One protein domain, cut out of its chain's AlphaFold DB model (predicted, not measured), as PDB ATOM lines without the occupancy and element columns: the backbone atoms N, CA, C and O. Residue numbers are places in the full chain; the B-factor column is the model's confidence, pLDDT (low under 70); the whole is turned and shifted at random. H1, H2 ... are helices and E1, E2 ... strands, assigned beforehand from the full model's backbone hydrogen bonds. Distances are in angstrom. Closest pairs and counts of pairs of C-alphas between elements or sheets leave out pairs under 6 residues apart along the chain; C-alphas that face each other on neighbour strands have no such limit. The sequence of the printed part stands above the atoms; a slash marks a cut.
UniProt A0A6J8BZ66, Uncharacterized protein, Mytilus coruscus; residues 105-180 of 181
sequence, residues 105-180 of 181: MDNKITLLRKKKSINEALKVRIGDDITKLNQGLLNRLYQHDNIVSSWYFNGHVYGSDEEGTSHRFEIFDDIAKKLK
ATOM      1  N   MET A 105      19.815 -23.817 -16.857       85.94
ATOM      2  CA  MET A 105      19.972 -24.538 -15.590       85.94
ATOM      3  C   MET A 105      20.219 -23.605 -14.400       85.94
ATOM      4  O   MET A 105      19.785 -23.920 -13.295       85.94
ATOM      5  N   ASP A 106      20.824 -22.437 -14.610       85.25
ATOM      6  CA  ASP A 106      21.100 -21.474 -13.534       85.25
ATOM      7  C   ASP A 106      19.823 -20.979 -12.845       85.25
ATOM      8  O   ASP A 106      19.793 -20.798 -11.626       85.25
ATOM      9  N   ASN A 107      18.728 -20.855 -13.598       86.06
ATOM     10  CA  ASN A 107      17.430 -20.439 -13.065       86.06
ATOM     11  C   ASN A 107      16.822 -21.532 -12.194       86.06
ATOM     12  O   ASN A 107      16.339 -21.265 -11.093       86.06
ATOM     13  N   LYS A 108      16.934 -22.787 -12.644       87.69
ATOM     14  CA  LYS A 108      16.571 -23.956 -11.844       87.69
ATOM     15  C   LYS A 108      17.387 -23.999 -10.548       87.69
ATOM     16  O   LYS A 108      16.815 -24.177  -9.477       87.69
ATOM     17  N   ILE A 109      18.706 -23.812 -10.621       85.44
ATOM     18  CA  ILE A 109      19.591 -23.808  -9.444       85.44
ATOM     19  C   ILE A 109      19.206 -22.677  -8.486       85.44
ATOM     20  O   ILE A 109      19.097 -22.898  -7.280       85.44
ATOM     21  N   THR A 110      18.948 -21.479  -9.010       86.69
ATOM     22  CA  THR A 110      18.528 -20.313  -8.222       86.69
ATOM     23  C   THR A 110      17.202 -20.572  -7.507       86.69
ATOM     24  O   THR A 110      17.106 -20.337  -6.300       86.69
ATOM     25  N   LEU A 111      16.213 -21.136  -8.210       88.62
ATOM     26  CA  LEU A 111      14.939 -21.560  -7.629       88.62
ATOM     27  C   LEU A 111      15.151 -22.590  -6.513       88.62
ATOM     28  O   LEU A 111      14.612 -22.446  -5.419       88.62
ATOM     29  N   LEU A 112      15.965 -23.618  -6.764       87.94
ATOM     30  CA  LEU A 112      16.220 -24.688  -5.801       87.94
ATOM     31  C   LEU A 112      16.979 -24.208  -4.560       87.94
ATOM     32  O   LEU A 112      16.723 -24.722  -3.472       87.94
ATOM     33  N   ARG A 113      17.859 -23.207  -4.684       86.00
ATOM     34  CA  ARG A 113      18.528 -22.562  -3.539       86.00
ATOM     35  C   ARG A 113      17.539 -21.790  -2.665       86.00
ATOM     36  O   ARG A 113      17.629 -21.851  -1.444       86.00
ATOM     37  N   LYS A 114      16.567 -21.112  -3.280       87.12
ATOM     38  CA  LYS A 114      15.539 -20.324  -2.579       87.12
ATOM     39  C   LYS A 114      14.282 -21.131  -2.216       87.12
ATOM     40  O   LYS A 114      13.386 -20.611  -1.551       87.12
ATOM     41  N   LYS A 115      14.222 -22.420  -2.583       89.44
ATOM     42  CA  LYS A 115      13.028 -23.274  -2.433       89.44
ATOM     43  C   LYS A 115      12.497 -23.346  -1.008       89.44
ATOM     44  O   LYS A 115      11.291 -23.436  -0.840       89.44
ATOM     45  N   LYS A 116      13.364 -23.321   0.012       87.62
ATOM     46  CA  LYS A 116      12.937 -23.409   1.417       87.62
ATOM     47  C   LYS A 116      12.021 -22.236   1.768       87.62
ATOM     48  O   LYS A 116      10.888 -22.454   2.181       87.62
ATOM     49  N   SER A 117      12.477 -21.018   1.488       86.94
ATOM     50  CA  SER A 117      11.711 -19.801   1.743       86.94
ATOM     51  C   SER A 117      10.429 -19.738   0.907       86.94
ATOM     52  O   SER A 117       9.389 -19.331   1.413       86.94
ATOM     53  N   ILE A 118      10.473 -20.192  -0.353       87.31
ATOM     54  CA  ILE A 118       9.287 -20.239  -1.227       87.31
ATOM     55  C   ILE A 118       8.262 -21.262  -0.715       87.31
ATOM     56  O   ILE A 118       7.068 -20.969  -0.665       87.31
ATOM     57  N   ASN A 119       8.718 -22.451  -0.314       89.56
ATOM     58  CA  ASN A 119       7.862 -23.511   0.212       89.56
ATOM     59  C   ASN A 119       7.143 -23.061   1.491       89.56
ATOM     60  O   ASN A 119       5.946 -23.297   1.628       89.56
ATOM     61  N   GLU A 120       7.856 -22.395   2.403       88.00
ATOM     62  CA  GLU A 120       7.294 -21.862   3.651       88.00
ATOM     63  C   GLU A 120       6.256 -20.764   3.382       88.00
ATOM     64  O   GLU A 120       5.171 -20.773   3.965       88.00
ATOM     65  N   ALA A 121       6.554 -19.855   2.455       84.44
ATOM     66  CA  ALA A 121       5.699 -18.714   2.157       84.44
ATOM     67  C   ALA A 121       4.425 -19.073   1.390       84.44
ATOM     68  O   ALA A 121       3.336 -18.620   1.740       84.44
ATOM     69  N   LEU A 122       4.557 -19.888   0.340       84.50
ATOM     70  CA  LEU A 122       3.449 -20.256  -0.542       84.50
ATOM     71  C   LEU A 122       2.768 -21.562  -0.123       84.50
ATOM     72  O   LEU A 122       1.787 -21.963  -0.745       84.50
ATOM     73  N   LYS A 123       3.276 -22.238   0.918       88.50
ATOM     74  CA  LYS A 123       2.809 -23.561   1.364       88.50
ATOM     75  C   LYS A 123       2.796 -24.590   0.226       88.50
ATOM     76  O   LYS A 123       1.898 -25.425   0.127       88.50
ATOM     77  N   VAL A 124       3.804 -24.526  -0.642       90.25
ATOM     78  CA  VAL A 124       4.009 -25.447  -1.772       90.25
ATOM     79  C   VAL A 124       5.232 -26.328  -1.535       90.25
ATOM     80  O   VAL A 124       6.072 -26.032  -0.689       90.25
ATOM     81  N   ARG A 125       5.353 -27.419  -2.297       91.19
ATOM     82  CA  ARG A 125       6.549 -28.265  -2.302       91.19
ATOM     83  C   ARG A 125       7.237 -28.188  -3.658       91.19
ATOM     84  O   ARG A 125       6.730 -28.726  -4.638       91.19
ATOM     85  N   ILE A 126       8.416 -27.582  -3.682       92.44
ATOM     86  CA  ILE A 126       9.322 -27.566  -4.833       92.44
ATOM     87  C   ILE A 126      10.424 -28.608  -4.622       92.44
ATOM     88  O   ILE A 126      11.046 -28.669  -3.556       92.44
ATOM     89  N   GLY A 127      10.680 -29.419  -5.645       89.88
ATOM     90  CA  GLY A 127      11.733 -30.427  -5.651       89.88
ATOM     91  C   GLY A 127      12.218 -30.721  -7.064       89.88
ATOM     92  O   GLY A 127      11.571 -30.346  -8.039       89.88
ATOM     93  N   ASP A 128      13.371 -31.376  -7.153       90.00
ATOM     94  CA  ASP A 128      13.860 -31.925  -8.411       90.00
ATOM     95  C   ASP A 128      13.003 -33.104  -8.868       90.00
ATOM     96  O   ASP A 128      12.537 -33.899  -8.050       90.00
ATOM     97  N   ASP A 129      12.853 -33.235 -10.184       89.62
ATOM     98  CA  ASP A 129      12.363 -34.466 -10.790       89.62
ATOM     99  C   ASP A 129      13.513 -35.483 -10.828       89.62
ATOM    100  O   ASP A 129      14.488 -35.329 -11.573       89.62
ATOM    101  N   ILE A 130      13.434 -36.475  -9.944       91.00
ATOM    102  CA  ILE A 130      14.442 -37.519  -9.761       91.00
ATOM    103  C   ILE A 130      13.790 -38.859 -10.093       91.00
ATOM    104  O   ILE A 130      12.699 -39.179  -9.618       91.00
ATOM    105  N   THR A 131      14.477 -39.679 -10.889       92.50
ATOM    106  CA  THR A 131      13.998 -41.029 -11.208       92.50
ATOM    107  C   THR A 131      13.910 -41.885  -9.942       92.50
ATOM    108  O   THR A 131      14.698 -41.727  -9.009       92.50
ATOM    109  N   LYS A 132      12.989 -42.856  -9.910       93.00
ATOM    110  CA  LYS A 132      12.839 -43.767  -8.757       93.00
ATOM    111  C   LYS A 132      14.146 -44.484  -8.394       93.00
ATOM    112  O   LYS A 132      14.430 -44.662  -7.215       93.00
ATOM    113  N   LEU A 133      14.940 -44.862  -9.397       95.00
ATOM    114  CA  LEU A 133      16.234 -45.520  -9.196       95.00
ATOM    115  C   LEU A 133      17.253 -44.583  -8.540       95.00
ATOM    116  O   LEU A 133      17.903 -44.977  -7.575       95.00
ATOM    117  N   ASN A 134      17.340 -43.333  -8.999       95.69
ATOM    118  CA  ASN A 134      18.230 -42.338  -8.400       95.69
ATOM    119  C   ASN A 134      17.779 -41.951  -6.989       95.69
ATOM    120  O   ASN A 134      18.614 -41.791  -6.104       95.69
ATOM    121  N   GLN A 135      16.468 -41.873  -6.744       94.75
ATOM    122  CA  GLN A 135      15.937 -41.680  -5.396       94.75
ATOM    123  C   GLN A 135      16.293 -42.863  -4.481       94.75
ATOM    124  O   GLN A 135      16.669 -42.660  -3.330       94.75
ATOM    125  N   GLY A 136      16.221 -44.094  -4.993       95.69
ATOM    126  CA  GLY A 136      16.668 -45.287  -4.275       95.69
ATOM    127  C   GLY A 136      18.169 -45.268  -3.974       95.69
ATOM    128  O   GLY A 136      18.575 -45.610  -2.868       95.69
ATOM    129  N   LEU A 137      19.000 -44.824  -4.922       96.50
ATOM    130  CA  LEU A 137      20.437 -44.641  -4.708       96.50
ATOM    131  C   LEU A 137      20.728 -43.585  -3.633       96.50
ATOM    132  O   LEU A 137      21.504 -43.871  -2.731       96.50
ATOM    133  N   LEU A 138      20.070 -42.423  -3.675       95.81
ATOM    134  CA  LEU A 138      20.187 -41.401  -2.629       95.81
ATOM    135  C   LEU A 138      19.842 -41.956  -1.246       95.81
ATOM    136  O   LEU A 138      20.588 -41.749  -0.296       95.81
ATOM    137  N   ASN A 139      18.740 -42.701  -1.139       95.69
ATOM    138  CA  ASN A 139      18.328 -43.292   0.131       95.69
ATOM    139  C   ASN A 139      19.364 -44.303   0.649       95.69
ATOM    140  O   ASN A 139      19.648 -44.308   1.841       95.69
ATOM    141  N   ARG A 140      19.959 -45.122  -0.236       96.12
ATOM    142  CA  ARG A 140      21.045 -46.049   0.133       96.12
ATOM    143  C   ARG A 140      22.295 -45.310   0.607       96.12
ATOM    144  O   ARG A 140      22.886 -45.726   1.591       96.12
ATOM    145  N   LEU A 141      22.676 -44.225  -0.068       96.12
ATOM    146  CA  LEU A 141      23.819 -43.401   0.337       96.12
ATOM    147  C   LEU A 141      23.579 -42.738   1.694       96.12
ATOM    148  O   LEU A 141      24.474 -42.734   2.521       96.12
ATOM    149  N   TYR A 142      22.371 -42.232   1.950       94.00
ATOM    150  CA  TYR A 142      22.017 -41.616   3.233       94.00
ATOM    151  C   TYR A 142      22.067 -42.598   4.418       94.00
ATOM    152  O   TYR A 142      22.222 -42.183   5.560       94.00
ATOM    153  N   GLN A 143      21.896 -43.896   4.155       94.94
ATOM    154  CA  GLN A 143      21.938 -44.957   5.165       94.94
ATOM    155  C   GLN A 143      23.329 -45.580   5.331       94.94
ATOM    156  O   GLN A 143      23.487 -46.472   6.158       94.94
ATOM    157  N   HIS A 144      24.308 -45.183   4.517       95.62
ATOM    158  CA  HIS A 144      25.632 -45.785   4.531       95.62
ATOM    159  C   HIS A 144      26.542 -45.040   5.510       95.62
ATOM    160  O   HIS A 144      26.731 -43.839   5.359       95.62
ATOM    161  N   ASP A 145      27.160 -45.764   6.446       93.75
ATOM    162  CA  ASP A 145      27.921 -45.177   7.564       93.75
ATOM    163  C   ASP A 145      29.022 -44.206   7.105       93.75
ATOM    164  O   ASP A 145      29.147 -43.110   7.634       93.75
ATOM    165  N   ASN A 146      29.758 -44.562   6.049       93.81
ATOM    166  CA  ASN A 146      30.870 -43.747   5.536       93.81
ATOM    167  C   ASN A 146      30.444 -42.565   4.635       93.81
ATOM    168  O   ASN A 146      31.286 -41.998   3.939       93.81
ATOM    169  N   ILE A 147      29.150 -42.242   4.550       96.19
ATOM    170  CA  ILE A 147      28.639 -41.120   3.752       96.19
ATOM    171  C   ILE A 147      28.032 -40.078   4.688       96.19
ATOM    172  O   ILE A 147      26.996 -40.295   5.307       96.19
ATOM    173  N   VAL A 148      28.637 -38.893   4.720       95.00
ATOM    174  CA  VAL A 148      28.175 -37.764   5.541       95.00
ATOM    175  C   VAL A 148      26.966 -37.080   4.912       95.00
ATOM    176  O   VAL A 148      26.042 -36.639   5.595       95.00
ATOM    177  N   SER A 149      26.968 -36.942   3.587       94.88
ATOM    178  CA  SER A 149      25.879 -36.289   2.864       94.88
ATOM    179  C   SER A 149      25.745 -36.831   1.450       94.88
ATOM    180  O   SER A 149      26.718 -37.284   0.855       94.88
ATOM    181  N   SER A 150      24.536 -36.776   0.893       95.62
ATOM    182  CA  SER A 150      24.279 -37.129  -0.504       95.62
ATOM    183  C   SER A 150      23.298 -36.157  -1.150       95.62
ATOM    184  O   SER A 150      22.395 -35.622  -0.501       95.62
ATOM    185  N   TRP A 151      23.496 -35.883  -2.438       93.00
ATOM    186  CA  TRP A 151      22.656 -34.962  -3.196       93.00
ATOM    187  C   TRP A 151      22.580 -35.354  -4.669       93.00
ATOM    188  O   TRP A 151      23.435 -36.054  -5.210       93.00
ATOM    189  N   TYR A 152      21.523 -34.895  -5.332       91.62
ATOM    190  CA  TYR A 152      21.347 -35.046  -6.770       91.62
ATOM    191  C   TYR A 152      21.676 -33.733  -7.465       91.62
ATOM    192  O   TYR A 152      21.187 -32.674  -7.069       91.62
ATOM    193  N   PHE A 153      22.497 -33.795  -8.506       86.94
ATOM    194  CA  PHE A 153      22.867 -32.629  -9.292       86.94
ATOM    195  C   PHE A 153      23.097 -33.022 -10.750       86.94
ATOM    196  O   PHE A 153      23.790 -33.988 -11.044       86.94
ATOM    197  N   ASN A 154      22.500 -32.262 -11.669       83.81
ATOM    198  CA  ASN A 154      22.689 -32.411 -13.114       83.81
ATOM    199  C   ASN A 154      22.563 -33.858 -13.651       83.81
ATOM    200  O   ASN A 154      23.373 -34.298 -14.458       83.81
ATOM    201  N   GLY A 155      21.568 -34.618 -13.184       85.88
ATOM    202  CA  GLY A 155      21.359 -35.996 -13.649       85.88
ATOM    203  C   GLY A 155      22.164 -37.060 -12.903       85.88
ATOM    204  O   GLY A 155      21.965 -38.248 -13.146       85.88
ATOM    205  N   HIS A 156      23.034 -36.659 -11.979       92.75
ATOM    206  CA  HIS A 156      23.939 -37.552 -11.267       92.75
ATOM    207  C   HIS A 156      23.711 -37.493  -9.759       92.75
ATOM    208  O   HIS A 156      23.277 -36.477  -9.210       92.75
ATOM    209  N   VAL A 157      23.998 -38.609  -9.092       95.69
ATOM    210  CA  VAL A 157      23.963 -38.704  -7.636       95.69
ATOM    211  C   VAL A 157      25.386 -38.581  -7.110       95.69
ATOM    212  O   VAL A 157      26.306 -39.216  -7.625       95.69
ATOM    213  N   TYR A 158      25.557 -37.756  -6.086       96.19
ATOM    214  CA  TYR A 158      26.824 -37.514  -5.415       96.19
ATOM    215  C   TYR A 158      26.698 -37.843  -3.930       96.19
ATOM    216  O   TYR A 158      25.612 -37.731  -3.355       96.19
ATOM    217  N   GLY A 159      27.815 -38.221  -3.317       96.50
ATOM    218  CA  GLY A 159      27.947 -38.356  -1.872       96.50
ATOM    219  C   GLY A 159      29.305 -37.856  -1.395       96.50
ATOM    220  O   GLY A 159      30.292 -38.014  -2.111       96.50
ATOM    221  N   SER A 160      29.341 -37.242  -0.215       96.19
ATOM    222  CA  SER A 160      30.571 -36.854   0.477       96.19
ATOM    223  C   SER A 160      30.908 -37.885   1.541       96.19
ATOM    224  O   SER A 160      30.027 -38.250   2.323       96.19
ATOM    225  N   ASP A 161      32.164 -38.311   1.587       93.81
ATOM    226  CA  ASP A 161      32.698 -39.118   2.685       93.81
ATOM    227  C   ASP A 161      33.066 -38.259   3.910       93.81
ATOM    228  O   ASP A 161      32.857 -37.039   3.919       93.81
ATOM    229  N   GLU A 162      33.576 -38.916   4.956       91.50
ATOM    230  CA  GLU A 162      34.039 -38.282   6.199       91.50
ATOM    231  C   GLU A 162      35.252 -37.363   5.997       91.50
ATOM    232  O   GLU A 162      35.436 -36.413   6.757       91.50
ATOM    233  N   GLU A 163      36.044 -37.595   4.950       91.00
ATOM    234  CA  GLU A 163      37.192 -36.757   4.588       91.00
ATOM    235  C   GLU A 163      36.768 -35.492   3.818       91.00
ATOM    236  O   GLU A 163      37.583 -34.606   3.557       91.00
ATOM    237  N   GLY A 164      35.482 -35.379   3.469       90.12
ATOM    238  CA  GLY A 164      34.931 -34.277   2.684       90.12
ATOM    239  C   GLY A 164      35.125 -34.442   1.174       90.12
ATOM    240  O   GLY A 164      34.826 -33.518   0.409       90.12
ATOM    241  N   THR A 165      35.601 -35.602   0.717       92.50
ATOM    242  CA  THR A 165      35.767 -35.902  -0.704       92.50
ATOM    243  C   THR A 165      34.423 -36.286  -1.312       92.50
ATOM    244  O   THR A 165      33.673 -37.120  -0.806       92.50
ATOM    245  N   SER A 166      34.097 -35.645  -2.436       94.56
ATOM    246  CA  SER A 166      32.845 -35.872  -3.157       94.56
ATOM    247  C   SER A 166      33.013 -36.925  -4.247       94.56
ATOM    248  O   SER A 166      33.793 -36.749  -5.183       94.56
ATOM    249  N   HIS A 167      32.199 -37.973  -4.187       95.31
ATOM    250  CA  HIS A 167      32.185 -39.073  -5.146       95.31
ATOM    251  C   HIS A 167      30.877 -39.071  -5.937       95.31
ATOM    252  O   HIS A 167      29.794 -38.892  -5.381       95.31
ATOM    253  N   ARG A 168      30.958 -39.295  -7.251       96.25
ATOM    254  CA  ARG A 168      29.778 -39.533  -8.100       96.25
ATOM    255  C   ARG A 168      29.415 -41.009  -8.058       96.25
ATOM    256  O   ARG A 168      30.291 -41.821  -8.322       96.25
ATOM    257  N   PHE A 169      28.148 -41.352  -7.855       96.38
ATOM    258  CA  PHE A 169      27.649 -42.729  -7.828       96.38
ATOM    259  C   PHE A 169      26.698 -43.016  -8.994       96.38
ATOM    260  O   PHE A 169      25.851 -42.193  -9.345       96.38
ATOM    261  N   GLU A 170      26.828 -44.207  -9.565       95.94
ATOM    262  CA  GLU A 170      25.901 -44.793 -10.529       95.94
ATOM    263  C   GLU A 170      24.942 -45.772  -9.831       95.94
ATOM    264  O   GLU A 170      25.195 -46.261  -8.730       95.94
ATOM    265  N   ILE A 171      23.815 -46.078 -10.479       93.56
ATOM    266  CA  ILE A 171      22.702 -46.848  -9.887       93.56
ATOM    267  C   ILE A 171      23.149 -48.223  -9.353       93.56
ATOM    268  O   ILE A 171      22.616 -48.694  -8.345       93.56
ATOM    269  N   PHE A 172      24.131 -48.851  -9.995       93.19
ATOM    270  CA  PHE A 172      24.610 -50.198  -9.666       93.19
ATOM    271  C   PHE A 172      25.987 -50.212  -8.994       93.19
ATOM    272  O   PHE A 172      26.584 -51.280  -8.868       93.19
ATOM    273  N   ASP A 173      26.492 -49.055  -8.565       92.50
ATOM    274  CA  ASP A 173      27.775 -48.993  -7.875       92.50
ATOM    275  C   ASP A 173      27.722 -49.703  -6.516       92.50
ATOM    276  O   ASP A 173      26.765 -49.582  -5.746       92.50
ATOM    277  N   ASP A 174      28.812 -50.401  -6.206       92.94
ATOM    278  CA  ASP A 174      29.109 -50.910  -4.873       92.94
ATOM    279  C   ASP A 174      29.751 -49.777  -4.054       92.94
ATOM    280  O   ASP A 174      30.914 -49.418  -4.269       92.94
ATOM    281  N   ILE A 175      28.962 -49.181  -3.152       92.62
ATOM    282  CA  ILE A 175      29.341 -47.987  -2.377       92.62
ATOM    283  C   ILE A 175      30.636 -48.240  -1.594       92.62
ATOM    284  O   ILE A 175      31.565 -47.438  -1.662       92.62
ATOM    285  N   ALA A 176      30.746 -49.393  -0.926       91.31
ATOM    286  CA  ALA A 176      31.897 -49.727  -0.091       91.31
ATOM    287  C   ALA A 176      33.184 -49.899  -0.907       91.31
ATOM    288  O   ALA A 176      34.260 -49.515  -0.451       91.31
ATOM    289  N   LYS A 177      33.104 -50.459  -2.121       92.12
ATOM    290  CA  LYS A 177      34.278 -50.568  -3.005       92.12
ATOM    291  C   LYS A 177      34.724 -49.217  -3.540       92.12
ATOM    292  O   LYS A 177      35.919 -49.006  -3.723       92.12
ATOM    293  N   LYS A 178      33.777 -48.320  -3.803       89.62
ATOM    294  CA  LYS A 178      34.062 -47.017  -4.400       89.62
ATOM    295  C   LYS A 178      34.769 -46.060  -3.440       89.62
ATOM    296  O   LYS A 178      35.586 -45.271  -3.894       89.62
ATOM    297  N   LEU A 179      34.496 -46.192  -2.142       87.12
ATOM    298  CA  LEU A 179      35.108 -45.389  -1.079       87.12
ATOM    299  C   LEU A 179      36.504 -45.874  -0.643       87.12
ATOM    300  O   LEU A 179      37.193 -45.166   0.072       87.12
ATOM    301  N   LYS A 180      36.942 -47.075  -1.045       81.12
ATOM    302  CA  LYS A 180      38.232 -47.671  -0.630       81.12
ATOM    303  C   LYS A 180      39.432 -47.249  -1.492       81.12
ATOM    304  O   LYS A 180      40.398 -48.006  -1.579       81.12
TER     305      LYS A 180
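What this domain is: This is residues 105 to 180 of the 181 residues of an uncharacterized protein of Mytilus coruscus (UniProt A0A6J8BZ66). A small sheet, E1 E2 E3, is a meander, consecutive strands antiparallel neighbours, with H2 over one face in two layers; kinked H1 lies apart. The printed part has 76 residues, mixed in class, ordered H1, H2, E1, E2, E3, H3. It is only just loose, close to compact: radius of gyration of the C-alphas 14.1 A, spans 43 by 25 by 23 A.

How they stand to each other: H1, residues 105 to 122, is apart from H2, residues 132 to 142. The closest C-alphas of H2 and E1, residues 149 to 153, are Tyr 142 and Ser 150, 6.3 A. In the hairpin of E1 and E2, residues 156 to 160, N 153 and O 156 are within hydrogen-bond range, 2.9 A. Every O i to N i+4 pair is within range in H2, 12 of 14 in H1.

Where its parts are: H1 begins at C-alpha 105 (19.972, -24.538, -15.590). E3 is residues 166 to 169. H3, residues 175 to 178, ends at (34.062, -47.017, -4.400).

The domain as a whole: The printed part has no cut, no long link and no pLDDT under 70.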